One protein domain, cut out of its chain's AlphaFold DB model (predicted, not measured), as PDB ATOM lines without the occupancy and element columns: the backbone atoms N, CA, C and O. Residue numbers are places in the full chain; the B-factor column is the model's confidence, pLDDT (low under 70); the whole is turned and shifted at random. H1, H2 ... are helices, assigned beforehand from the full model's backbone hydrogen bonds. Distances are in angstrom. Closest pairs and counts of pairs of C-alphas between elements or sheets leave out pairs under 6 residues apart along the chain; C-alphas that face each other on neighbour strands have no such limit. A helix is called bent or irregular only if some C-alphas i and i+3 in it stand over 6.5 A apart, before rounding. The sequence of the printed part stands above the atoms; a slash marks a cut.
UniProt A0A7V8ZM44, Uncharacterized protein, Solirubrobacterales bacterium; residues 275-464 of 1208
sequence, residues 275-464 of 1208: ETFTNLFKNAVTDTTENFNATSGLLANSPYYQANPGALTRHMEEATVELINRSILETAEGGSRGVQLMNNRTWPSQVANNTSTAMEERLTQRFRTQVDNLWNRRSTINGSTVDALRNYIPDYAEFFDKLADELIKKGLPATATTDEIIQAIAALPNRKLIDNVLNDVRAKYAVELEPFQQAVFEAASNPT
ATOM      1  N   GLU A 275     182.161  88.239 146.642       55.06
ATOM      2  CA  GLU A 275     180.725  88.177 146.384       55.06
ATOM      3  C   GLU A 275     179.886  88.805 147.508       55.06
ATOM      4  O   GLU A 275     178.953  89.555 147.230       55.06
ATOM      5  N   THR A 276     180.240  88.579 148.775       58.06
ATOM      6  CA  THR A 276     179.540  89.170 149.928       58.06
ATOM      7  C   THR A 276     179.693  90.690 149.945       58.06
ATOM      8  O   THR A 276     178.722  91.416 150.161       58.06
ATOM      9  N   PHE A 277     180.902  91.180 149.659       52.88
ATOM     10  CA  PHE A 277     181.179  92.614 149.572       52.88
ATOM     11  C   PHE A 277     180.475  93.247 148.364       52.88
ATOM     12  O   PHE A 277     179.772  94.247 148.502       52.88
ATOM     13  N   THR A 278     180.575  92.615 147.195       63.78
ATOM     14  CA  THR A 278     179.930  93.070 145.956       63.78
ATOM     15  C   THR A 278     178.411  93.128 146.100       63.78
ATOM     16  O   THR A 278     177.796  94.117 145.706       63.78
ATOM     17  N   ASN A 279     177.790  92.113 146.703       70.25
ATOM     18  CA  ASN A 279     176.342  92.079 146.909       70.25
ATOM     19  C   ASN A 279     175.878  93.133 147.924       70.25
ATOM     20  O   ASN A 279     174.821  93.732 147.740       70.25
ATOM     21  N   LEU A 280     176.677  93.424 148.955       64.12
ATOM     22  CA  LEU A 280     176.375  94.489 149.913       64.12
ATOM     23  C   LEU A 280     176.385  95.872 149.245       64.12
ATOM     24  O   LEU A 280     175.475  96.669 149.477       64.12
ATOM     25  N   PHE A 281     177.368  96.136 148.379       64.00
ATOM     26  CA  PHE A 281     177.444  97.385 147.617       64.00
ATOM     27  C   PHE A 281     176.358  97.502 146.552       64.00
ATOM     28  O   PHE A 281     175.754  98.566 146.435       64.00
ATOM     29  N   LYS A 282     176.064  96.414 145.826       74.44
ATOM     30  CA  LYS A 282     174.937  96.359 144.885       74.44
ATOM     31  C   LYS A 282     173.646  96.754 145.582       74.44
ATOM     32  O   LYS A 282     173.051  97.742 145.190       74.44
ATOM     33  N   ASN A 283     173.295  96.083 146.679       75.94
ATOM     34  CA  ASN A 283     172.055  96.361 147.405       75.94
ATOM     35  C   ASN A 283     171.978  97.814 147.894       75.94
ATOM     36  O   ASN A 283     170.935  98.444 147.778       75.94
ATOM     37  N   ALA A 284     173.082  98.383 148.389       68.00
ATOM     38  CA  ALA A 284     173.090  99.776 148.829       68.00
ATOM     39  C   ALA A 284     172.915 100.774 147.670       68.00
ATOM     40  O   ALA A 284     172.206 101.771 147.817       68.00
ATOM     41  N   VAL A 285     173.538 100.515 146.516       69.69
ATOM     42  CA  VAL A 285     173.361 101.331 145.305       69.69
ATOM     43  C   VAL A 285     171.955 101.164 144.738       69.69
ATOM     44  O   VAL A 285     171.358 102.162 144.341       69.69
ATOM     45  N   THR A 286     171.399  99.955 144.754       77.00
ATOM     46  CA  THR A 286     170.024  99.654 144.344       77.00
ATOM     47  C   THR A 286     169.024 100.422 145.204       77.00
ATOM     48  O   THR A 286     168.291 101.246 144.662       77.00
ATOM     49  N   ASP A 287     169.088 100.286 146.534       74.81
ATOM     50  CA  ASP A 287     168.217 100.996 147.482       74.81
ATOM     51  C   ASP A 287     168.306 102.523 147.303       74.81
ATOM     52  O   ASP A 287     167.306 103.245 147.331       74.81
ATOM     53  N   THR A 288     169.521 103.038 147.090       73.00
ATOM     54  CA  THR A 288     169.762 104.474 146.897       73.00
ATOM     55  C   THR A 288     169.237 104.963 145.548       73.00
ATOM     56  O   THR A 288     168.662 106.048 145.465       73.00
ATOM     57  N   THR A 289     169.396 104.167 144.488       75.94
ATOM     58  CA  THR A 289     168.904 104.488 143.142       75.94
ATOM     59  C   THR A 289     167.381 104.434 143.090       75.94
ATOM     60  O   THR A 289     166.761 105.291 142.468       75.94
ATOM     61  N   GLU A 290     166.762 103.481 143.784       77.94
ATOM     62  CA  GLU A 290     165.309 103.389 143.919       77.94
ATOM     63  C   GLU A 290     164.738 104.568 144.715       77.94
ATOM     64  O   GLU A 290     163.762 105.179 144.279       77.94
ATOM     65  N   ASN A 291     165.387 104.971 145.814       75.94
ATOM     66  CA  ASN A 291     165.012 106.186 146.543       75.94
ATOM     67  C   ASN A 291     165.184 107.450 145.694       75.94
ATOM     68  O   ASN A 291     164.314 108.321 145.710       75.94
ATOM     69  N   PHE A 292     166.273 107.558 144.928       76.81
ATOM     70  CA  PHE A 292     166.470 108.660 143.988       76.81
ATOM     71  C   PHE A 292     165.374 108.671 142.914       76.81
ATOM     72  O   PHE A 292     164.811 109.721 142.630       76.81
ATOM     73  N   ASN A 293     164.989 107.507 142.385       74.56
ATOM     74  CA  ASN A 293     163.882 107.377 141.436       74.56
ATOM     75  C   ASN A 293     162.531 107.791 142.039       74.56
ATOM     76  O   ASN A 293     161.721 108.422 141.367       74.56
ATOM     77  N   ALA A 294     162.305 107.490 143.318       74.50
ATOM     78  CA  ALA A 294     161.079 107.852 144.023       74.50
ATOM     79  C   ALA A 294     161.000 109.342 144.412       74.50
ATOM     80  O   ALA A 294     159.903 109.853 144.630       74.50
ATOM     81  N   THR A 295     162.138 110.034 144.531       69.88
ATOM     82  CA  THR A 295     162.208 111.397 145.096       69.88
ATOM     83  C   THR A 295     162.675 112.467 144.111       69.88
ATOM     84  O   THR A 295     162.372 113.642 144.313       69.88
ATOM     85  N   SER A 296     163.379 112.096 143.039       71.81
ATOM     86  CA  SER A 296     163.906 113.044 142.059       71.81
ATOM     87  C   SER A 296     162.855 113.426 141.017       71.81
ATOM     88  O   SER A 296     162.347 112.591 140.262       71.81
ATOM     89  N   GLY A 297     162.593 114.730 140.906       65.62
ATOM     90  CA  GLY A 297     161.769 115.293 139.835       65.62
ATOM     91  C   GLY A 297     162.371 115.120 138.432       65.62
ATOM     92  O   GLY A 297     161.634 115.192 137.451       65.62
ATOM     93  N   LEU A 298     163.675 114.838 138.303       66.44
ATOM     94  CA  LEU A 298     164.336 114.637 137.003       66.44
ATOM     95  C   LEU A 298     163.852 113.387 136.277       66.44
ATOM     96  O   LEU A 298     163.671 113.405 135.059       66.44
ATOM     97  N   LEU A 299     163.638 112.292 137.007       66.50
ATOM     98  CA  LEU A 299     163.235 111.017 136.411       66.50
ATOM     99  C   LEU A 299     161.755 111.013 136.043       66.50
ATOM    100  O   LEU A 299     161.383 110.475 135.000       66.50
ATOM    101  N   ALA A 300     160.940 111.740 136.812       63.97
ATOM    102  CA  ALA A 300     159.563 112.053 136.456       63.97
ATOM    103  C   ALA A 300     159.445 112.888 135.162       63.97
ATOM    104  O   ALA A 300     158.372 112.927 134.572       63.97
ATOM    105  N   ASN A 301     160.529 113.504 134.686       62.03
ATOM    106  CA  ASN A 301     160.552 114.264 133.434       62.03
ATOM    107  C   ASN A 301     161.282 113.542 132.289       62.03
ATOM    108  O   ASN A 301     161.366 114.084 131.188       62.03
ATOM    109  N   SER A 302     161.789 112.319 132.508       71.19
ATOM    110  CA  SER A 302     162.432 111.509 131.468       71.19
ATOM    111  C   SER A 302     161.503 110.390 130.983       71.19
ATOM    112  O   SER A 302     161.372 109.363 131.658       71.19
ATOM    113  N   PRO A 303     160.911 110.501 129.774       68.50
ATOM    114  CA  PRO A 303     159.995 109.486 129.245       68.50
ATOM    115  C   PRO A 303     160.621 108.088 129.139       68.50
ATOM    116  O   PRO A 303     159.928 107.078 129.210       68.50
ATOM    117  N   TYR A 304     161.946 108.013 128.972       75.88
ATOM    118  CA  TYR A 304     162.663 106.742 128.868       75.88
ATOM    119  C   TYR A 304     162.696 105.979 130.197       75.88
ATOM    120  O   TYR A 304     162.428 104.777 130.206       75.88
ATOM    121  N   TYR A 305     162.990 106.667 131.304       76.25
ATOM    122  CA  TYR A 305     163.050 106.041 132.627       76.25
ATOM    123  C   TYR A 305     161.660 105.814 133.218       76.25
ATOM    124  O   TYR A 305     161.457 104.807 133.887       76.25
ATOM    125  N   GLN A 306     160.671 106.642 132.867       73.25
ATOM    126  CA  GLN A 306     159.264 106.344 133.154       73.25
ATOM    127  C   GLN A 306     158.790 105.054 132.475       73.25
ATOM    128  O   GLN A 306     158.111 104.241 133.094       73.25
ATOM    129  N   ALA A 307     159.172 104.839 131.211       76.50
ATOM    130  CA  ALA A 307     158.839 103.614 130.485       76.50
ATOM    131  C   ALA A 307     159.667 102.396 130.942       76.50
ATOM    132  O   ALA A 307     159.284 101.261 130.668       76.50
ATOM    133  N   ASN A 308     160.801 102.616 131.618       76.88
ATOM    134  CA  ASN A 308     161.737 101.572 132.038       76.88
ATOM    135  C   ASN A 308     162.279 101.842 133.459       76.88
ATOM    136  O   ASN A 308     163.477 102.102 133.615       76.88
ATOM    137  N   PRO A 309     161.442 101.750 134.508       70.06
ATOM    138  CA  PRO A 309     161.807 102.171 135.864       70.06
ATOM    139  C   PRO A 309     163.007 101.412 136.459       70.06
ATOM    140  O   PRO A 309     163.729 101.966 137.276       70.06
ATOM    141  N   GLY A 310     163.281 100.181 136.004       79.25
ATOM    142  CA  GLY A 310     164.456  99.396 136.416       79.25
ATOM    143  C   GLY A 310     165.687  99.516 135.503       79.25
ATOM    144  O   GLY A 310     166.673  98.814 135.717       79.25
ATOM    145  N   ALA A 311     165.652 100.322 134.434       77.56
ATOM    146  CA  ALA A 311     166.819 100.500 133.556       77.56
ATOM    147  C   ALA A 311     167.935 101.296 134.244       77.56
ATOM    148  O   ALA A 311     169.107 100.975 134.084       77.56
ATOM    149  N   LEU A 312     167.569 102.302 135.040       79.00
ATOM    150  CA  LEU A 312     168.531 103.125 135.766       79.00
ATOM    151  C   LEU A 312     169.259 102.315 136.842       79.00
ATOM    152  O   LEU A 312     170.483 102.274 136.842       79.00
ATOM    153  N   THR A 313     168.507 101.597 137.676       78.06
ATOM    154  CA  THR A 313     169.035 100.718 138.728       78.06
ATOM    155  C   THR A 313     170.018  99.686 138.179       78.06
ATOM    156  O   THR A 313     171.150  99.625 138.645       78.06
ATOM    157  N   ARG A 314     169.649  98.954 137.115       79.69
ATOM    158  CA  ARG A 314     170.544  97.965 136.483       79.69
ATOM    159  C   ARG A 314     171.839  98.583 135.963       79.69
ATOM    160  O   ARG A 314     172.906  98.010 136.143       79.69
ATOM    161  N   HIS A 315     171.772  99.768 135.359       74.06
ATOM    162  CA  HIS A 315     172.978 100.447 134.883       74.06
ATOM    163  C   HIS A 315     173.871 100.953 136.017       74.06
ATOM    164  O   HIS A 315     175.094 100.950 135.873       74.06
ATOM    165  N   MET A 316     173.291 101.362 137.146       76.25
ATOM    166  CA  MET A 316     174.057 101.766 138.326       76.25
ATOM    167  C   MET A 316     174.704 100.570 139.027       76.25
ATOM    168  O   MET A 316     175.848 100.672 139.472       76.25
ATOM    169  N   GLU A 317     174.027  99.423 139.056       76.12
ATOM    170  CA  GLU A 317     174.608  98.152 139.493       76.12
ATOM    171  C   GLU A 317     175.798  97.752 138.608       76.12
ATOM    172  O   GLU A 317     176.875  97.464 139.128       76.12
ATOM    173  N   GLU A 318     175.644  97.801 137.279       77.94
ATOM    174  CA  GLU A 318     176.717  97.512 136.315       77.94
ATOM    175  C   GLU A 318     177.925  98.447 136.494       77.94
ATOM    176  O   GLU A 318     179.059  97.975 136.584       77.94
ATOM    177  N   ALA A 319     177.695  99.761 136.609       70.19
ATOM    178  CA  ALA A 319     178.757 100.751 136.803       70.19
ATOM    179  C   ALA A 319     179.485 100.571 138.145       70.19
ATOM    180  O   ALA A 319     180.707 100.702 138.221       70.19
ATOM    181  N   THR A 320     178.748 100.226 139.203       70.25
ATOM    182  CA  THR A 320     179.319  99.957 140.530       70.25
ATOM    183  C   THR A 320     180.180  98.699 140.511       70.25
ATOM    184  O   THR A 320     181.287  98.708 141.046       70.25
ATOM    185  N   VAL A 321     179.722  97.633 139.849       72.75
ATOM    186  CA  VAL A 321     180.503  96.400 139.670       72.75
ATOM    187  C   VAL A 321     181.764  96.659 138.852       72.75
ATOM    188  O   VAL A 321     182.832  96.185 139.225       72.75
ATOM    189  N   GLU A 322     181.678  97.439 137.773       73.62
ATOM    190  CA  GLU A 322     182.857  97.801 136.978       73.62
ATOM    191  C   GLU A 322     183.880  98.590 137.810       73.62
ATOM    192  O   GLU A 322     185.075  98.303 137.745       73.62
ATOM    193  N   LEU A 323     183.427  99.546 138.627       65.12
ATOM    194  CA  LEU A 323     184.288 100.332 139.514       65.12
ATOM    195  C   LEU A 323     184.952  99.472 140.595       65.12
ATOM    196  O   LEU A 323     186.151  99.624 140.831       65.12
ATOM    197  N   ILE A 324     184.203  98.553 141.214       65.62
ATOM    198  CA  ILE A 324     184.738  97.599 142.192       65.62
ATOM    199  C   ILE A 324     185.797  96.720 141.520       65.62
ATOM    200  O   ILE A 324     186.937  96.691 141.980       65.62
ATOM    201  N   ASN A 325     185.480  96.117 140.374       68.31
ATOM    202  CA  ASN A 325     186.413  95.270 139.630       68.31
ATOM    203  C   ASN A 325     187.668  96.036 139.195       68.31
ATOM    204  O   ASN A 325     188.772  95.507 139.294       68.31
ATOM    205  N   ARG A 326     187.529  97.297 138.762       64.69
ATOM    206  CA  ARG A 326     188.665  98.156 138.402       64.69
ATOM    207  C   ARG A 326     189.525  98.489 139.623       64.69
ATOM    208  O   ARG A 326     190.742  98.420 139.524       64.69
ATOM    209  N   SER A 327     188.919  98.774 140.776       55.00
ATOM    210  CA  SER A 327     189.657  99.028 142.022       55.00
ATOM    211  C   SER A 327     190.396  97.787 142.546       55.00
ATOM    212  O   SER A 327     191.525  97.891 143.030       55.00
ATOM    213  N   ILE A 328     189.804  96.599 142.378       55.41
ATOM    214  CA  ILE A 328     190.421  95.308 142.707       55.41
ATOM    215  C   ILE A 328     191.588  95.022 141.752       55.41
ATOM    216  O   ILE A 328     192.677  94.682 142.210       55.41
ATOM    217  N   LEU A 329     191.407  95.232 140.442       48.22
ATOM    218  CA  LEU A 329     192.460  95.090 139.427       48.22
ATOM    219  C   LEU A 329     193.632  96.056 139.659       48.22
ATOM    220  O   LEU A 329     194.781  95.626 139.657       48.22
ATOM    221  N   GLU A 330     193.364  97.334 139.940       48.75
ATOM    222  CA  GLU A 330     194.402  98.331 140.251       48.75
ATOM    223  C   GLU A 330     195.184  97.988 141.531       48.75
ATOM    224  O   GLU A 330     196.363  98.330 141.654       48.75
ATOM    225  N   THR A 331     194.554  97.283 142.475       47.25
ATOM    226  CA  THR A 331     195.224  96.748 143.669       47.25
ATOM    227  C   THR A 331     196.067  95.515 143.331       47.25
ATOM    228  O   THR A 331     197.203  95.402 143.790       47.25
ATOM    229  N   ALA A 332     195.546  94.610 142.498       41.19
ATOM    230  CA  ALA A 332     196.233  93.388 142.082       41.19
ATOM    231  C   ALA A 332     197.459  93.651 141.183       41.19
ATOM    232  O   ALA A 332     198.396  92.856 141.177       41.19
ATOM    233  N   GLU A 333     197.497  94.775 140.459       39.09
ATOM    234  CA  GLU A 333     198.616  95.162 139.584       39.09
ATOM    235  C   GLU A 333     199.842  95.757 140.322       39.09
ATOM    236  O   GLU A 333     200.831  96.120 139.685       39.09
ATOM    237  N   GLY A 334     199.838  95.824 141.661       33.50
ATOM    238  CA  GLY A 334     201.057  96.041 142.462       33.50
ATOM    239  C   GLY A 334     201.704  97.433 142.361       33.50
ATOM    240  O   GLY A 334     202.878  97.599 142.693       33.50
ATOM    241  N   GLY A 335     200.972  98.457 141.912       41.28
ATOM    242  CA  GLY A 335     201.441  99.846 141.929       41.28
ATOM    243  C   GLY A 335     201.155 100.548 143.263       41.28
ATOM    244  O   GLY A 335     200.090 100.367 143.848       41.28
ATOM    245  N   SER A 336     202.043 101.451 143.702       40.81
ATOM    246  CA  SER A 336     201.864 102.278 144.918       40.81
ATOM    247  C   SER A 336     200.567 103.107 144.943       40.81
ATOM    248  O   SER A 336     200.136 103.551 146.004       40.81
ATOM    249  N   ARG A 337     199.917 103.291 143.784       43.28
ATOM    250  CA  ARG A 337     198.590 103.909 143.650       43.28
ATOM    251  C   ARG A 337     197.431 102.997 144.075       43.28
ATOM    252  O   ARG A 337     196.486 103.517 144.653       43.28
ATOM    253  N   GLY A 338     197.500 101.684 143.839       41.03
ATOM    254  CA  GLY A 338     196.408 100.740 144.130       41.03
ATOM    255  C   GLY A 338     196.173 100.548 145.629       41.03
ATOM    256  O   GLY A 338     195.061 100.690 146.127       41.03
ATOM    257  N   VAL A 339     197.254 100.367 146.392       41.69
ATOM    258  CA  VAL A 339     197.196 100.242 147.863       41.69
ATOM    259  C   VAL A 339     196.844 101.580 148.534       41.69
ATOM    260  O   VAL A 339     196.144 101.613 149.548       41.69
ATOM    261  N   GLN A 340     197.245 102.708 147.930       42.00
ATOM    262  CA  GLN A 340     196.810 104.036 148.367       42.00
ATOM    263  C   GLN A 340     195.312 104.275 148.180       42.00
ATOM    264  O   GLN A 340     194.797 105.135 148.880       42.00
ATOM    265  N   LEU A 341     194.619 103.566 147.278       43.97
ATOM    266  CA  LEU A 341     193.183 103.742 147.045       43.97
ATOM    267  C   LEU A 341     192.338 103.073 148.131       43.97
ATOM    268  O   LEU A 341     191.393 103.695 148.595       43.97
ATOM    269  N   MET A 342     192.699 101.878 148.609       40.62
ATOM    270  CA  MET A 342     191.928 101.194 149.661       40.62
ATOM    271  C   MET A 342     192.229 101.688 151.084       40.62
ATOM    272  O   MET A 342     191.355 101.639 151.944       40.62
ATOM    273  N   ASN A 343     193.425 102.235 151.335       42.38
ATOM    274  CA  ASN A 343     193.770 102.866 152.617       42.38
ATOM    275  C   ASN A 343     193.487 104.386 152.630       42.38
ATOM    276  O   ASN A 343     193.881 105.108 153.550       42.38
ATOM    277  N   ASN A 344     192.820 104.909 151.591       47.75
ATOM    278  CA  ASN A 344     192.503 106.327 151.515       47.75
ATOM    279  C   ASN A 344     191.204 106.653 152.242       47.75
ATOM    280  O   ASN A 344     190.138 106.132 151.915       47.75
ATOM    281  N   ARG A 345     191.247 107.688 153.087       54.66
ATOM    282  CA  ARG A 345     190.039 108.403 153.535       54.66
ATOM    283  C   ARG A 345     189.203 108.951 152.364       54.66
ATOM    284  O   ARG A 345     188.066 109.350 152.580       54.66
ATOM    285  N   THR A 346     189.746 108.986 151.144       61.16
ATOM    286  CA  THR A 346     189.035 109.415 149.934       61.16
ATOM    287  C   THR A 346     188.294 108.301 149.200       61.16
ATOM    288  O   THR A 346     187.577 108.636 148.264       61.16
ATOM    289  N   TRP A 347     188.427 107.018 149.562       73.94
ATOM    290  CA  TRP A 347     187.793 105.927 148.802       73.94
ATOM    291  C   TRP A 347     186.263 106.053 148.717       73.94
ATOM    292  O   TRP A 347     185.748 106.059 147.599       73.94
ATOM    293  N   PRO A 348     185.524 106.306 149.821       75.81
ATOM    294  CA  PRO A 348     184.081 106.536 149.730       75.81
ATOM    295  C   PRO A 348     183.735 107.752 148.862       75.81
ATOM    296  O   PRO A 348     182.743 107.732 148.141       75.81
ATOM    297  N   SER A 349     184.578 108.795 148.878       76.00
ATOM    298  CA  SER A 349     184.404 109.980 148.026       76.00
ATOM    299  C   SER A 349     184.664 109.666 146.558       76.00
ATOM    300  O   SER A 349     183.939 110.157 145.709       76.00
ATOM    301  N   GLN A 350     185.646 108.827 146.239       76.31
ATOM    302  CA  GLN A 350     185.912 108.408 144.865       76.31
ATOM    303  C   GLN A 350     184.798 107.519 144.326       76.31
ATOM    304  O   GLN A 350     184.358 107.746 143.204       76.31
ATOM    305  N   VAL A 351     184.300 106.567 145.121       74.00
ATOM    306  CA  VAL A 351     183.134 105.752 144.755       74.00
ATOM    307  C   VAL A 351     181.926 106.658 144.524       74.00
ATOM    308  O   VAL A 351     181.356 106.635 143.442       74.00
ATOM    309  N   ALA A 352     181.606 107.547 145.466       78.56
ATOM    310  CA  ALA A 352     180.508 108.499 145.321       78.56
ATOM    311  C   ALA A 352     180.650 109.410 144.088       78.56
ATOM    312  O   ALA A 352     179.702 109.555 143.321       78.56
ATOM    313  N   ASN A 353     181.833 109.989 143.859       81.81
ATOM    314  CA  ASN A 353     182.098 110.867 142.715       81.81
ATOM    315  C   ASN A 353     181.994 110.106 141.389       81.81
ATOM    316  O   ASN A 353     181.418 110.623 140.436       81.81
ATOM    317  N   ASN A 354     182.537 108.888 141.318       80.81
ATOM    318  CA  ASN A 354     182.511 108.076 140.104       80.81
ATOM    319  C   ASN A 354     181.094 107.585 139.800       80.81
ATOM    320  O   ASN A 354     180.665 107.647 138.652       80.81
ATOM    321  N   THR A 355     180.342 107.167 140.820       78.19
ATOM    322  CA  THR A 355     178.940 106.763 140.683       78.19
ATOM    323  C   THR A 355     178.062 107.959 140.295       78.19
ATOM    324  O   THR A 355     177.239 107.839 139.393       78.19
ATOM    325  N   SER A 356     178.288 109.144 140.875       83.69
ATOM    326  CA  SER A 356     177.621 110.396 140.475       83.69
ATOM    327  C   SER A 356     177.956 110.795 139.032       83.69
ATOM    328  O   SER A 356     177.059 111.086 138.246       83.69
ATOM    329  N   THR A 357     179.228 110.697 138.632       83.44
ATOM    330  CA  THR A 357     179.670 110.985 137.256       83.44
ATOM    331  C   THR A 357     179.049 110.009 136.257       83.44
ATOM    332  O   THR A 357     178.544 110.433 135.222       83.44
ATOM    333  N   ALA A 358     179.027 108.708 136.566       80.88
ATOM    334  CA  ALA A 358     178.388 107.702 135.722       80.88
ATOM    335  C   ALA A 358     176.880 107.965 135.579       80.88
ATOM    336  O   ALA A 358     176.331 107.863 134.481       80.88
ATOM    337  N   MET A 359     176.217 108.366 136.665       82.62
ATOM    338  CA  MET A 359     174.809 108.756 136.655       82.62
ATOM    339  C   MET A 359     174.572 109.991 135.777       82.62
ATOM    340  O   MET A 359     173.694 109.978 134.915       82.62
ATOM    341  N   GLU A 360     175.387 111.036 135.934       85.94
ATOM    342  CA  GLU A 360     175.331 112.254 135.122       85.94
ATOM    343  C   GLU A 360     175.551 111.947 133.635       85.94
ATOM    344  O   GLU A 360     174.791 112.401 132.775       85.94
ATOM    345  N   GLU A 361     176.556 111.130 133.313       83.56
ATOM    346  CA  GLU A 361     176.842 110.703 131.945       83.56
ATOM    347  C   GLU A 361     175.663 109.953 131.335       83.56
ATOM    348  O   GLU A 361     175.341 110.190 130.173       83.56
ATOM    349  N   ARG A 362     174.978 109.096 132.099       81.81
ATOM    350  CA  ARG A 362     173.805 108.352 131.620       81.81
ATOM    351  C   ARG A 362     172.578 109.234 131.444       81.81
ATOM    352  O   ARG A 362     171.951 109.167 130.385       81.81
ATOM    353  N   LEU A 363     172.279 110.094 132.416       82.00
ATOM    354  CA  LEU A 363     171.176 111.057 132.327       82.00
ATOM    355  C   LEU A 363     171.356 111.993 131.124       82.00
ATOM    356  O   LEU A 363     170.396 112.304 130.422       82.00
ATOM    357  N   THR A 364     172.600 112.371 130.825       85.88
ATOM    358  CA  THR A 364     172.925 113.290 129.729       85.88
ATOM    359  C   THR A 364     173.253 112.583 128.411       85.88
ATOM    360  O   THR A 364     173.312 113.246 127.376       85.88
ATOM    361  N   GLN A 365     173.414 111.251 128.383       88.25
ATOM    362  CA  GLN A 365     173.902 110.500 127.215       88.25
ATOM    363  C   GLN A 365     173.046 110.737 125.968       88.25
ATOM    364  O   GLN A 365     173.570 111.001 124.881       88.25
ATOM    365  N   ARG A 366     171.718 110.644 126.114       84.25
ATOM    366  CA  ARG A 366     170.780 110.819 124.996       84.25
ATOM    367  C   ARG A 366     170.834 112.246 124.458       84.25
ATOM    368  O   ARG A 366     170.905 112.428 123.247       84.25
ATOM    369  N   PHE A 367     170.856 113.231 125.350       88.62
ATOM    370  CA  PHE A 367     170.988 114.645 125.013       88.62
ATOM    371  C   PHE A 367     172.330 114.940 124.320       88.62
ATOM    372  O   PHE A 367     172.343 115.463 123.205       88.62
ATOM    373  N   ARG A 368     173.451 114.501 124.903       90.31
ATOM    374  CA  ARG A 368     174.804 114.655 124.349       90.31
ATOM    375  C   ARG A 368     174.925 114.045 122.958       90.31
ATOM    376  O   ARG A 368     175.451 114.696 122.064       90.31
ATOM    377  N   THR A 369     174.365 112.853 122.748       92.50
ATOM    378  CA  THR A 369     174.340 112.203 121.427       92.50
ATOM    379  C   THR A 369     173.618 113.069 120.389       92.50
ATOM    380  O   THR A 369     174.059 113.156 119.247       92.50
ATOM    381  N   GLN A 370     172.531 113.752 120.763       93.94
ATOM    382  CA  GLN A 370     171.831 114.651 119.838       93.94
ATOM    383  C   GLN A 370     172.584 115.961 119.596       93.94
ATOM    384  O   GLN A 370     172.569 116.462 118.474       93.94
ATOM    385  N   VAL A 371     173.294 116.491 120.595       94.00
ATOM    386  CA  VAL A 371     174.208 117.633 120.409       94.00
ATOM    387  C   VAL A 371     175.381 117.256 119.497       94.00
ATOM    388  O   VAL A 371     175.743 118.023 118.607       94.00
ATOM    389  N   ASP A 372     175.932 116.051 119.649       93.44
ATOM    390  CA  ASP A 372     176.971 115.507 118.769       93.44
ATOM    391  C   ASP A 372     176.447 115.331 117.340       93.44
ATOM    392  O   ASP A 372     177.119 115.710 116.380       93.44
ATOM    393  N   ASN A 373     175.224 114.815 117.180       92.75
ATOM    394  CA  ASN A 373     174.571 114.697 115.877       92.75
ATOM    395  C   ASN A 373     174.321 116.066 115.241       92.75
ATOM    396  O   ASN A 373     174.591 116.223 114.053       92.75
ATOM    397  N   LEU A 374     173.857 117.051 116.016       93.75
ATOM    398  CA  LEU A 374     173.705 118.433 115.564       93.75
ATOM    399  C   LEU A 374     175.046 118.976 115.069       93.75
ATOM    400  O   LEU A 374     175.115 119.489 113.960       93.75
ATOM    401  N   TRP A 375     176.127 118.809 115.837       95.88
ATOM    402  CA  TRP A 375     177.453 119.284 115.444       95.88
ATOM    403  C   TRP A 375     177.984 118.582 114.191       95.88
ATOM    404  O   TRP A 375     178.432 119.237 113.247       95.88
ATOM    405  N   ASN A 376     177.916 117.253 114.151       94.12
ATOM    406  CA  ASN A 376     178.440 116.451 113.046       94.12
ATOM    407  C   ASN A 376     177.615 116.625 111.766       94.12
ATOM    408  O   ASN A 376     178.156 116.507 110.669       94.12
ATOM    409  N   ARG A 377     176.322 116.945 111.896       94.88
ATOM    410  CA  ARG A 377     175.392 117.141 110.778       94.88
ATOM    411  C   ARG A 377     174.979 118.595 110.581       94.88
ATOM    412  O   ARG A 377     174.040 118.838 109.836       94.88
ATOM    413  N   ARG A 378     175.680 119.567 111.170       93.81
ATOM    414  CA  ARG A 378     175.303 120.995 111.127       93.81
ATOM    415  C   ARG A 378     175.116 121.570 109.716       93.81
ATOM    416  O   ARG A 378     174.398 122.539 109.557       93.81
ATOM    417  N   SER A 379     175.719 120.961 108.691       90.88
ATOM    418  CA  SER A 379     175.546 121.348 107.282       90.88
ATOM    419  C   SER A 379     174.400 120.636 106.545       90.88
ATOM    420  O   SER A 379     174.116 120.981 105.403       90.88
ATOM    421  N   THR A 380     173.784 119.611 107.141       93.19
ATOM    422  CA  THR A 380     172.771 118.748 106.494       93.19
ATOM    423  C   THR A 380     171.522 118.503 107.344       93.19
ATOM    424  O   THR A 380     170.568 117.893 106.866       93.19
ATOM    425  N   ILE A 381     171.516 118.928 108.609       92.94
ATOM    426  CA  ILE A 381     170.356 118.853 109.494       92.94
ATOM    427  C   ILE A 381     169.374 119.978 109.142       92.94
ATOM    428  O   ILE A 381     169.789 121.115 108.936       92.94
ATOM    429  N   ASN A 382     168.085 119.656 109.030       93.25
ATOM    430  CA  ASN A 382     167.037 120.642 108.757       93.25
ATOM    431  C   ASN A 382     166.398 121.141 110.064       93.25
ATOM    432  O   ASN A 382     166.377 120.414 111.065       93.25
ATOM    433  N   GLY A 383     165.846 122.357 110.045       92.12
ATOM    434  CA  GLY A 383     165.162 122.966 111.187       92.12
ATOM    435  C   GLY A 383     164.068 122.088 111.784       92.12
ATOM    436  O   GLY A 383     163.991 121.955 113.001       92.12
ATOM    437  N   SER A 384     163.313 121.358 110.957       91.81
ATOM    438  CA  SER A 384     162.242 120.474 111.435       91.81
ATOM    439  C   SER A 384     162.735 119.301 112.291       91.81
ATOM    440  O   SER A 384     162.049 118.909 113.234       91.81
ATOM    441  N   THR A 385     163.926 118.752 112.021       91.88
ATOM    442  CA  THR A 385     164.536 117.728 112.890       91.88
ATOM    443  C   THR A 385     164.934 118.327 114.234       91.88
ATOM    444  O   THR A 385     164.732 117.697 115.270       91.88
ATOM    445  N   VAL A 386     165.486 119.542 114.231       92.44
ATOM    446  CA  VAL A 386     165.873 120.244 115.460       92.44
ATOM    447  C   VAL A 386     164.642 120.603 116.288       92.44
ATOM    448  O   VAL A 386     164.629 120.326 117.482       92.44
ATOM    449  N   ASP A 387     163.574 121.107 115.672       92.31
ATOM    450  CA  ASP A 387     162.317 121.412 116.363       92.31
ATOM    451  C   ASP A 387     161.652 120.147 116.926       92.31
ATOM    452  O   ASP A 387     161.164 120.147 118.058       92.31
ATOM    453  N   ALA A 388     161.702 119.027 116.196       90.56
ATOM    454  CA  ALA A 388     161.272 117.738 116.731       90.56
ATOM    455  C   ALA A 388     162.097 117.348 117.970       90.56
ATOM    456  O   ALA A 388     161.527 116.970 118.992       90.56
ATOM    457  N   LEU A 389     163.428 117.479 117.927       89.25
ATOM    458  CA  LEU A 389     164.291 117.188 119.076       89.25
ATOM    459  C   LEU A 389     164.014 118.107 120.273       89.25
ATOM    460  O   LEU A 389     163.992 117.608 121.398       89.25
ATOM    461  N   ARG A 390     163.746 119.402 120.047       92.31
ATOM    462  CA  ARG A 390     163.333 120.350 121.099       92.31
ATOM    463  C   ARG A 390     162.038 119.892 121.775       92.31
ATOM    464  O   ARG A 390     161.951 119.906 122.996       92.31
ATOM    465  N   ASN A 391     161.072 119.395 121.004       89.12
ATOM    466  CA  ASN A 391     159.810 118.890 121.550       89.12
ATOM    467  C   ASN A 391     159.953 117.547 122.293       89.12
ATOM    468  O   ASN A 391     159.205 117.286 123.232       89.12
ATOM    469  N   TYR A 392     160.888 116.682 121.883       85.00
ATOM    470  CA  TYR A 392     161.055 115.342 122.466       85.00
ATOM    471  C   TYR A 392     162.061 115.263 123.623       85.00
ATOM    472  O   TYR A 392     162.017 114.299 124.389       85.00
ATOM    473  N   ILE A 393     163.000 116.207 123.727       88.94
ATOM    474  CA  ILE A 393     164.086 116.184 124.714       88.94
ATOM    475  C   ILE A 393     164.175 117.574 125.366       88.94
ATOM    476  O   ILE A 393     164.817 118.460 124.804       88.94
ATOM    477  N   PRO A 394     163.579 117.773 126.557       88.31
ATOM    478  CA  PRO A 394     163.555 119.073 127.237       88.31
ATOM    479  C   PRO A 394     164.940 119.716 127.404       88.31
ATOM    480  O   PRO A 394     165.113 120.908 127.172       88.31
ATOM    481  N   ASP A 395     165.960 118.913 127.710       88.25
ATOM    482  CA  ASP A 395     167.339 119.397 127.875       88.25
ATOM    483  C   ASP A 395     167.964 119.869 126.561       88.25
ATOM    484  O   ASP A 395     168.801 120.770 126.549       88.25
ATOM    485  N   TYR A 396     167.531 119.287 125.439       92.12
ATOM    486  CA  TYR A 396     167.928 119.735 124.111       92.12
ATOM    487  C   TYR A 396     167.260 121.064 123.754       92.12
ATOM    488  O   TYR A 396     167.906 121.897 123.125       92.12
ATOM    489  N   ALA A 397     166.011 121.287 124.177       92.31
ATOM    490  CA  ALA A 397     165.353 122.584 124.032       92.31
ATOM    491  C   ALA A 397     166.095 123.673 124.809       92.31
ATOM    492  O   ALA A 397     166.512 124.656 124.207       92.31
ATOM    493  N   GLU A 398     166.366 123.446 126.097       93.19
ATOM    494  CA  GLU A 398     167.107 124.400 126.931       93.19
ATOM    495  C   GLU A 398     168.512 124.684 126.373       93.19
ATOM    496  O   GLU A 398     168.951 125.834 126.318       93.19
ATOM    497  N   PHE A 399     169.223 123.645 125.923       95.44
ATOM    498  CA  PHE A 399     170.508 123.791 125.243       95.44
ATOM    499  C   PHE A 399     170.400 124.652 123.987       95.44
ATOM    500  O   PHE A 399     171.228 125.536 123.775       95.44
ATOM    501  N   PHE A 400     169.406 124.380 123.144       94.94
ATOM    502  CA  PHE A 400     169.243 125.081 121.881       94.94
ATOM    503  C   PHE A 400     168.878 126.551 122.106       94.94
ATOM    504  O   PHE A 400     169.428 127.413 121.427       94.94
ATOM    505  N   ASP A 401     168.043 126.841 123.105       94.94
ATOM    506  CA  ASP A 401     167.657 128.201 123.484       94.94
ATOM    507  C   ASP A 401     168.863 128.994 124.013       94.94
ATOM    508  O   ASP A 401     169.161 130.079 123.516       94.94
ATOM    509  N   LYS A 402     169.651 128.416 124.932       95.94
ATOM    510  CA  LYS A 402     170.890 129.049 125.425       95.94
ATOM    511  C   LYS A 402     171.926 129.248 124.317       95.94
ATOM    512  O   LYS A 402     172.644 130.248 124.301       95.94
ATOM    513  N   LEU A 403     172.029 128.300 123.387       96.06
ATOM    514  CA  LEU A 403     172.924 128.421 122.239       96.06
ATOM    515  C   LEU A 403     172.461 129.530 121.290       96.06
ATOM    516  O   LEU A 403     173.301 130.278 120.789       96.06
ATOM    517  N   ALA A 404     171.151 129.663 121.074       96.19
ATOM    518  CA  ALA A 404     170.572 130.757 120.305       96.19
ATOM    519  C   ALA A 404     170.883 132.111 120.960       96.19
ATOM    520  O   ALA A 404     171.394 132.995 120.277       96.19
ATOM    521  N   ASP A 405     170.705 132.245 122.278       96.19
ATOM    522  CA  ASP A 405     171.043 133.464 123.028       96.19
ATOM    523  C   ASP A 405     172.520 133.855 122.875       96.19
ATOM    524  O   ASP A 405     172.856 135.020 122.646       96.19
ATOM    525  N   GLU A 406     173.431 132.885 122.967       96.94
ATOM    526  CA  GLU A 406     174.862 133.125 122.778       96.94
ATOM    527  C   GLU A 406     175.222 133.507 121.335       96.94
ATOM    528  O   GLU A 406     176.124 134.318 121.108       96.94
ATOM    529  N   LEU A 407     174.521 132.959 120.341       95.94
ATOM    530  CA  LEU A 407     174.687 133.350 118.942       95.94
ATOM    531  C   LEU A 407     174.099 134.741 118.673       95.94
ATOM    532  O   LEU A 407     174.704 135.517 117.930       95.94
ATOM    533  N   ILE A 408     172.997 135.105 119.335       95.31
ATOM    534  CA  ILE A 408     172.406 136.448 119.281       95.31
ATOM    535  C   ILE A 408     173.384 137.483 119.838       95.31
ATOM    536  O   ILE A 408     173.660 138.492 119.186       95.31
ATOM    537  N   LYS A 409     174.029 137.195 120.977       95.81
ATOM    538  CA  LYS A 409     175.114 138.034 121.525       95.81
ATOM    539  C   LYS A 409     176.290 138.203 120.554       95.81
ATOM    540  O   LYS A 409     177.020 139.187 120.645       95.81
ATOM    541  N   LYS A 410     176.478 137.261 119.624       95.69
ATOM    542  CA  LYS A 410     177.512 137.293 118.577       95.69
ATOM    543  C   LYS A 410     177.035 137.870 117.240       95.69
ATOM    544  O   LYS A 410     177.788 137.815 116.271       95.69
ATOM    545  N   GLY A 411     175.839 138.459 117.196       95.56
ATOM    546  CA  GLY A 411     175.324 139.191 116.039       95.56
ATOM    547  C   GLY A 411     174.242 138.467 115.236       95.56
ATOM    548  O   GLY A 411     173.847 138.979 114.190       95.56
ATOM    549  N   LEU A 412     173.746 137.312 115.694       95.94
ATOM    550  CA  LEU A 412     172.548 136.703 115.115       95.94
ATOM    551  C   LEU A 412     171.304 137.551 115.486       95.94
ATOM    552  O   LEU A 412     171.194 137.992 116.631       95.94
ATOM    553  N   PRO A 413     170.358 137.824 114.569       94.88
ATOM    554  CA  PRO A 413     169.142 138.562 114.911       94.88
ATOM    555  C   PRO A 413     168.315 137.838 115.981       94.88
ATOM    556  O   PRO A 413     168.168 136.622 115.933       94.88
ATOM    557  N   ALA A 414     167.695 138.579 116.904       94.56
ATOM    558  CA  ALA A 414     166.822 137.995 117.932       94.56
ATOM    559  C   ALA A 414     165.573 137.291 117.359       94.56
ATOM    560  O   ALA A 414     164.924 136.514 118.050       94.56
ATOM    561  N   THR A 415     165.234 137.560 116.094       95.19
ATOM    562  CA  THR A 415     164.147 136.913 115.344       95.19
ATOM    563  C   THR A 415     164.629 135.749 114.474       95.19
ATOM    564  O   THR A 415     163.889 135.327 113.589       95.19
ATOM    565  N   ALA A 416     165.868 135.280 114.658       94.94
ATOM    566  CA  ALA A 416     166.425 134.208 113.847       94.94
ATOM    567  C   ALA A 416     165.616 132.913 113.994       94.94
ATOM    568  O   ALA A 416     165.316 132.448 115.092       94.94
ATOM    569  N   THR A 417     165.271 132.333 112.854       95.94
ATOM    570  CA  THR A 417     164.604 131.039 112.725       95.94
ATOM    571  C   THR A 417     165.534 129.888 113.129       95.94
ATOM    572  O   THR A 417     166.759 130.033 113.146       95.94
ATOM    573  N   THR A 418     164.973 128.704 113.405       94.75
ATOM    574  CA  THR A 418     165.759 127.489 113.703       94.75
ATOM    575  C   THR A 418     166.796 127.202 112.605       94.75
ATOM    576  O   THR A 418     167.933 126.847 112.916       94.75
ATOM    577  N   ASP A 419     166.455 127.423 111.331       94.62
ATOM    578  CA  ASP A 419     167.376 127.238 110.202       94.62
ATOM    579  C   ASP A 419     168.528 128.260 110.200       94.62
ATOM    580  O   ASP A 419     169.675 127.891 109.945       94.62
ATOM    581  N   GLU A 420     168.267 129.526 110.535       95.19
ATOM    582  CA  GLU A 420     169.307 130.560 110.659       95.19
ATOM    583  C   GLU A 420     170.254 130.277 111.835       95.19
ATOM    584  O   GLU A 420     171.467 130.464 111.715       95.19
ATOM    585  N   ILE A 421     169.729 129.743 112.943       95.69
ATOM    586  CA  ILE A 421     170.540 129.277 114.076       95.69
ATOM    587  C   ILE A 421     171.423 128.092 113.650       95.69
ATOM    588  O   ILE A 421     172.619 128.084 113.946       95.69
ATOM    589  N   ILE A 422     170.891 127.112 112.909       95.50
ATOM    590  CA  ILE A 422     171.674 125.974 112.388       95.50
ATOM    591  C   ILE A 422     172.779 126.454 111.438       95.50
ATOM    592  O   ILE A 422     173.918 125.991 111.542       95.50
ATOM    593  N   GLN A 423     172.486 127.407 110.550       95.25
ATOM    594  CA  GLN A 423     173.491 128.003 109.666       95.25
ATOM    595  C   GLN A 423     174.585 128.730 110.459       95.25
ATOM    596  O   GLN A 423     175.771 128.561 110.166       95.25
ATOM    597  N   ALA A 424     174.214 129.472 111.506       96.12
ATOM    598  CA  ALA A 424     175.171 130.115 112.400       96.12
ATOM    599  C   ALA A 424     176.051 129.089 113.137       96.12
ATOM    600  O   ALA A 424     177.263 129.280 113.243       96.12
ATOM    601  N   ILE A 425     175.479 127.960 113.572       95.00
ATOM    602  CA  ILE A 425     176.224 126.832 114.151       95.00
ATOM    603  C   ILE A 425     177.190 126.223 113.124       95.00
ATOM    604  O   ILE A 425     178.339 125.928 113.461       95.00
ATOM    605  N   ALA A 426     176.758 126.047 111.872       95.50
ATOM    606  CA  ALA A 426     177.593 125.520 110.795       95.50
ATOM    607  C   ALA A 426     178.812 126.404 110.503       95.50
ATOM    608  O   ALA A 426     179.882 125.875 110.189       95.50
ATOM    609  N   ALA A 427     178.660 127.721 110.672       95.88
ATOM    610  CA  ALA A 427     179.713 128.716 110.503       95.88
ATOM    611  C   ALA A 427     180.682 128.825 111.698       95.88
ATOM    612  O   ALA A 427     181.712 129.497 111.584       95.88
ATOM    613  N   LEU A 428     180.406 128.181 112.841       95.62
ATOM    614  CA  LEU A 428     181.315 128.221 113.988       95.62
ATOM    615  C   LEU A 428     182.659 127.545 113.649       95.62
ATOM    616  O   LEU A 428     182.681 126.412 113.163       95.62
ATOM    617  N   PRO A 429     183.802 128.180 113.975       94.62
ATOM    618  CA  PRO A 429     185.123 127.644 113.643       94.62
ATOM    619  C   PRO A 429     185.491 126.403 114.470       94.62
ATOM    620  O   PRO A 429     186.369 125.634 114.088       94.62
ATOM    621  N   ASN A 430     184.861 126.221 115.633       94.44
ATOM    622  CA  ASN A 430     185.063 125.082 116.519       94.44
ATOM    623  C   ASN A 430     183.857 124.888 117.451       94.44
ATOM    624  O   ASN A 430     182.969 125.735 117.540       94.44
ATOM    625  N   ARG A 431     183.861 123.766 118.172       95.62
ATOM    626  CA  ARG A 431     182.774 123.333 119.057       95.62
ATOM    627  C   ARG A 431     182.737 124.065 120.409       95.62
ATOM    628  O   ARG A 431     181.809 123.873 121.179       95.62
ATOM    629  N   LYS A 432     183.690 124.958 120.705       95.69
ATOM    630  CA  LYS A 432     183.865 125.522 122.056       95.69
ATOM    631  C   LYS A 432     182.608 126.205 122.603       95.69
ATOM    632  O   LYS A 432     182.316 126.072 123.784       95.69
ATOM    633  N   LEU A 433     181.860 126.921 121.760       93.94
ATOM    634  CA  LEU A 433     180.609 127.561 122.184       93.94
ATOM    635  C   LEU A 433     179.544 126.526 122.574       93.94
ATOM    636  O   LEU A 433     178.902 126.663 123.606       93.94
ATOM    637  N   ILE A 434     179.416 125.472 121.771       93.81
ATOM    638  CA  ILE A 434     178.496 124.360 122.018       93.81
ATOM    639  C   ILE A 434     178.884 123.614 123.289       93.81
ATOM    640  O   ILE A 434     178.012 123.297 124.084       93.81
ATOM    641  N   ASP A 435     180.176 123.367 123.506       93.94
ATOM    642  CA  ASP A 435     180.655 122.670 124.700       93.94
ATOM    643  C   ASP A 435     180.420 123.490 125.974       93.94
ATOM    644  O   ASP A 435     180.073 122.922 127.006       93.94
ATOM    645  N   ASN A 436     180.540 124.819 125.904       93.56
ATOM    646  CA  ASN A 436     180.208 125.698 127.026       93.56
ATOM    647  C   ASN A 436     178.716 125.611 127.381       93.56
ATOM    648  O   ASN A 436     178.385 125.337 128.529       93.56
ATOM    649  N   VAL A 437     177.827 125.758 126.394       94.88
ATOM    650  CA  VAL A 437     176.375 125.670 126.623       94.88
ATOM    651  C   VAL A 437     175.968 124.262 127.074       94.88
ATOM    652  O   VAL A 437     175.122 124.102 127.952       94.88
ATOM    653  N   LEU A 438     176.606 123.225 126.522       92.19
ATOM    654  CA  LEU A 438     176.425 121.839 126.946       92.19
ATOM    655  C   LEU A 438     176.790 121.663 128.425       92.19
ATOM    656  O   LEU A 438     176.035 121.036 129.164       92.19
ATOM    657  N   ASN A 439     177.913 122.230 128.869       90.88
ATOM    658  CA  ASN A 439     178.328 122.174 130.269       90.88
ATOM    659  C   ASN A 439     177.389 122.971 131.187       90.88
ATOM    660  O   ASN A 439     177.099 122.505 132.285       90.88
ATOM    661  N   ASP A 440     176.848 124.103 130.730       89.75
ATOM    662  CA  ASP A 440     175.870 124.888 131.495       89.75
ATOM    663  C   ASP A 440     174.559 124.120 131.713       89.75
ATOM    664  O   ASP A 440     173.963 124.193 132.787       89.75
ATOM    665  N   VAL A 441     174.104 123.354 130.714       89.50
ATOM    666  CA  VAL A 441     172.938 122.467 130.865       89.50
ATOM    667  C   VAL A 441     173.274 121.258 131.738       89.50
ATOM    668  O   VAL A 441     172.426 120.817 132.504       89.50
ATOM    669  N   ARG A 442     174.508 120.739 131.696       89.06
ATOM    670  CA  ARG A 442     174.952 119.641 132.576       89.06
ATOM    671  C   ARG A 442     175.061 120.052 134.046       89.06
ATOM    672  O   ARG A 442     174.734 119.262 134.927       89.06
ATOM    673  N   ALA A 443     175.463 121.293 134.317       86.75
ATOM    674  CA  ALA A 443     175.669 121.793 135.672       86.75
ATOM    675  C   ALA A 443     174.408 121.711 136.555       86.75
ATOM    676  O   ALA A 443     174.530 121.597 137.773       86.75
ATOM    677  N   LYS A 444     173.202 121.699 135.965       85.31
ATOM    678  CA  LYS A 444     171.948 121.547 136.719       85.31
ATOM    679  C   LYS A 444     171.792 120.160 137.357       85.31
ATOM    680  O   LYS A 444     171.277 120.061 138.464       85.31
ATOM    681  N   TYR A 445     172.303 119.104 136.713       85.12
ATOM    682  CA  TYR A 445     172.239 117.746 137.263       85.12
ATOM    683  C   TYR A 445     173.201 117.558 138.429       85.12
ATOM    684  O   TYR A 445     172.916 116.756 139.305       85.12
ATOM    685  N   ALA A 446     174.310 118.301 138.481       80.56
ATOM    686  CA  ALA A 446     175.256 118.204 139.590       80.56
ATOM    687  C   ALA A 446     174.599 118.560 140.937       80.56
ATOM    688  O   ALA A 446     174.844 117.885 141.931       80.56
ATOM    689  N   VAL A 447     173.717 119.567 140.950       81.38
ATOM    690  CA  VAL A 447     172.960 119.975 142.149       81.38
ATOM    691  C   VAL A 447     171.972 118.888 142.578       81.38
ATOM    692  O   VAL A 447     171.801 118.622 143.762       81.38
ATOM    693  N   GLU A 448     171.332 118.222 141.619       79.56
ATOM    694  CA  GLU A 448     170.346 117.178 141.909       79.56
ATOM    695  C   GLU A 448     170.967 115.810 142.210       79.56
ATOM    696  O   GLU A 448     170.345 114.988 142.880       79.56
ATOM    697  N   LEU A 449     172.190 115.558 141.743       84.94
ATOM    698  CA  LEU A 449     172.952 114.344 142.027       84.94
ATOM    699  C   LEU A 449     173.716 114.425 143.351       84.94
ATOM    700  O   LEU A 449     174.149 113.388 143.848       84.94
ATOM    701  N   GLU A 450     173.840 115.605 143.962       84.62
ATOM    702  CA  GLU A 450     174.511 115.790 145.252       84.62
ATOM    703  C   GLU A 450     173.906 114.915 146.376       84.62
ATOM    704  O   GLU A 450     174.668 114.203 147.036       84.62
ATOM    705  N   PRO A 451     172.569 114.823 146.564       81.75
ATOM    706  CA  PRO A 451     171.975 113.912 147.548       81.75
ATOM    707  C   PRO A 451     172.244 112.430 147.248       81.75
ATOM    708  O   PRO A 451     172.443 111.633 148.163       81.75
ATOM    709  N   PHE A 452     172.273 112.054 145.966       81.75
ATOM    710  CA  PHE A 452     172.575 110.687 145.536       81.75
ATOM    711  C   PHE A 452     174.044 110.331 145.803       81.75
ATOM    712  O   PHE A 452     174.345 109.289 146.385       81.75
ATOM    713  N   GLN A 453     174.959 111.231 145.451       83.44
ATOM    714  CA  GLN A 453     176.387 111.134 145.736       83.44
ATOM    715  C   GLN A 453     176.642 111.009 147.241       83.44
ATOM    716  O   GLN A 453     177.425 110.160 147.663       83.44
ATOM    717  N   GLN A 454     175.936 111.794 148.053       80.75
ATOM    718  CA  GLN A 454     176.005 111.723 149.507       80.75
ATOM    719  C   GLN A 454     175.511 110.372 150.044       80.75
ATOM    720  O   GLN A 454     176.175 109.768 150.881       80.75
ATOM    721  N   ALA A 455     174.397 109.846 149.535       75.38
ATOM    722  CA  ALA A 455     173.879 108.549 149.965       75.38
ATOM    723  C   ALA A 455     174.814 107.380 149.587       75.38
ATOM    724  O   ALA A 455     175.054 106.487 150.405       75.38
ATOM    725  N   VAL A 456     175.427 107.416 148.396       75.12
ATOM    726  CA  VAL A 456     176.464 106.447 147.990       75.12
ATOM    727  C   VAL A 456     177.712 106.582 148.867       75.12
ATOM    728  O   VAL A 456     178.273 105.571 149.293       75.12
ATOM    729  N   PHE A 457     178.135 107.810 149.184       80.75
ATOM    730  CA  PHE A 457     179.241 108.069 150.106       80.75
ATOM    731  C   PHE A 457     178.957 107.487 151.492       80.75
ATOM    732  O   PHE A 457     179.805 106.801 152.061       80.75
ATOM    733  N   GLU A 458     177.760 107.719 152.031       74.19
ATOM    734  CA  GLU A 458     177.334 107.215 153.335       74.19
ATOM    735  C   GLU A 458     177.325 105.686 153.369       74.19
ATOM    736  O   GLU A 458     177.905 105.100 154.286       74.19
ATOM    737  N   ALA A 459     176.770 105.042 152.340       69.25
ATOM    738  CA  ALA A 459     176.789 103.590 152.194       69.25
ATOM    739  C   ALA A 459     178.220 103.028 152.104       69.25
ATOM    740  O   ALA A 459     178.557 102.076 152.810       69.25
ATOM    741  N   ALA A 460     179.081 103.649 151.294       66.38
ATOM    742  CA  ALA A 460     180.472 103.234 151.112       66.38
ATOM    743  C   ALA A 460     181.348 103.499 152.347       66.38
ATOM    744  O   ALA A 460     182.304 102.771 152.605       66.38
ATOM    745  N   SER A 461     181.025 104.531 153.128       67.00
ATOM    746  CA  SER A 461     181.754 104.907 154.344       67.00
ATOM    747  C   SER A 461     181.411 104.040 155.559       67.00
ATOM    748  O   SER A 461     182.105 104.127 156.575       67.00
ATOM    749  N   ASN A 462     180.355 103.221 155.475       56.84
ATOM    750  CA  ASN A 462     179.755 102.571 156.637       56.84
ATOM    751  C   ASN A 462     179.457 101.055 156.492       56.84
ATOM    752  O   ASN A 462     178.383 100.613 156.910       56.84
ATOM    753  N   PRO A 463     180.364 100.212 155.955       43.28
ATOM    754  CA  PRO A 463     180.093  98.776 155.828       43.28
ATOM    755  C   PRO A 463     180.102  98.016 157.173       43.28
ATOM    756  O   PRO A 463     179.559  96.917 157.252       43.28
ATOM    757  N   THR A 464     180.657  98.580 158.254       38.19
ATOM    758  CA  THR A 464     180.894  97.881 159.539       38.19
ATOM    759  C   THR A 464     179.864  98.134 160.654       38.19
ATOM    760  O   THR A 464     180.039  97.618 161.755       38.19
TER     761      THR A 464
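This is residues 275 to 464 of the 1208 residues of an uncharacterized protein of Solirubrobacterales bacterium (UniProt A0A7V8ZM44). The domain is a long body of two helical lobes, joined by two bent helices, H5 and H9, that each reach into both. In one lobe H1, H3, H5a and H9b make an up-and-down bundle, each running against the one before it in the chain; in the other H5b, H7 and H9a make a bundle of three, with H6 and H8 at the same end. Residues 332 to 337, at the turn from H3 to H4, stick out. The printed part has 190 residues with nine named helices, H1 to H9 in order, and no named strand, an all-helix class. It is loose, with a radius of gyration of the C-alphas of 20.3 A, and elongated, spanning 61 by 38 by 24 A.

H1, residues 275 to 295, touches H3, residues 311 to 332, opposite ways, closest at the C-alphas of Lys 282 and Glu 317, 5.7 A; the tilt of 35.5 degrees is only just steep. H2, residues 303 to 307, is close to H3 but not clearly touching, with C-alphas 305 and 311 closest at 6.8 A. H3 and H4, residues 336 to 342, form a helical hairpin, with C-alphas 331 and 338 closest at 4.2 A. H5, residues 347 to 376, was assigned as one helix by its hydrogen bonds but is bent: C-alphas 363 and 366 are 7.3 A apart, and arms H5a, residues 347 to 363, and H5b, residues 366 to 376, stand at 62 degrees. H3 touches H5a with residues 316 to 323 alone, C-alphas 320 and 355 closest at 6.8 A. H6, residues 383 to 392, and the hub H7, residues 394 to 409, touch only at the corner, C-alphas 390 and 397 closest at 4.2 A. H7 touches H5b, C-alphas 396 and 367 closest at 6.0 A. H8, residues 418 to 426, touches H6, C-alphas 419 and 383 closest at 4.9 A. H9, residues 432 to 461, likewise one helix by its hydrogen bonds, is bent: C-alphas 448 and 451 are 6.7 A apart, and arms H9a, residues 432 to 448, and H9b, residues 451 to 461, stand at 65 degrees. H9a touches H7, C-alphas 437 and 403 closest at 6.2 A. H9b touches H5a, C-alphas 453 and 352 closest at 4.9 A. Every O i to N i+4 pair is within hydrogen-bond range in H1, H2, H3, H5a, H5b, H6, H7, H8 and H9b, against 8 of 13 in H9a and 1 of 3 in H4, where 2 of 4 O i to N i+3 pairs are.

H1 begins at C-alpha 275, (180.725, 88.177, 146.384), and is 29.7 A long; H3 is 31.4 A, H5a 24.0 A, H7 22.9 A and H9a 25.4 A. H9b ends at C-alpha 461, (181.754, 104.907, 154.344).

The C-alphas farthest apart, those of Pro 413 and Thr 464, are 61.5 A apart. The printed part has no cut, and no link is long. Its mean pLDDT is 78.8; 45 residues are under 70, among them residues 323 to 346 and 459 to 464.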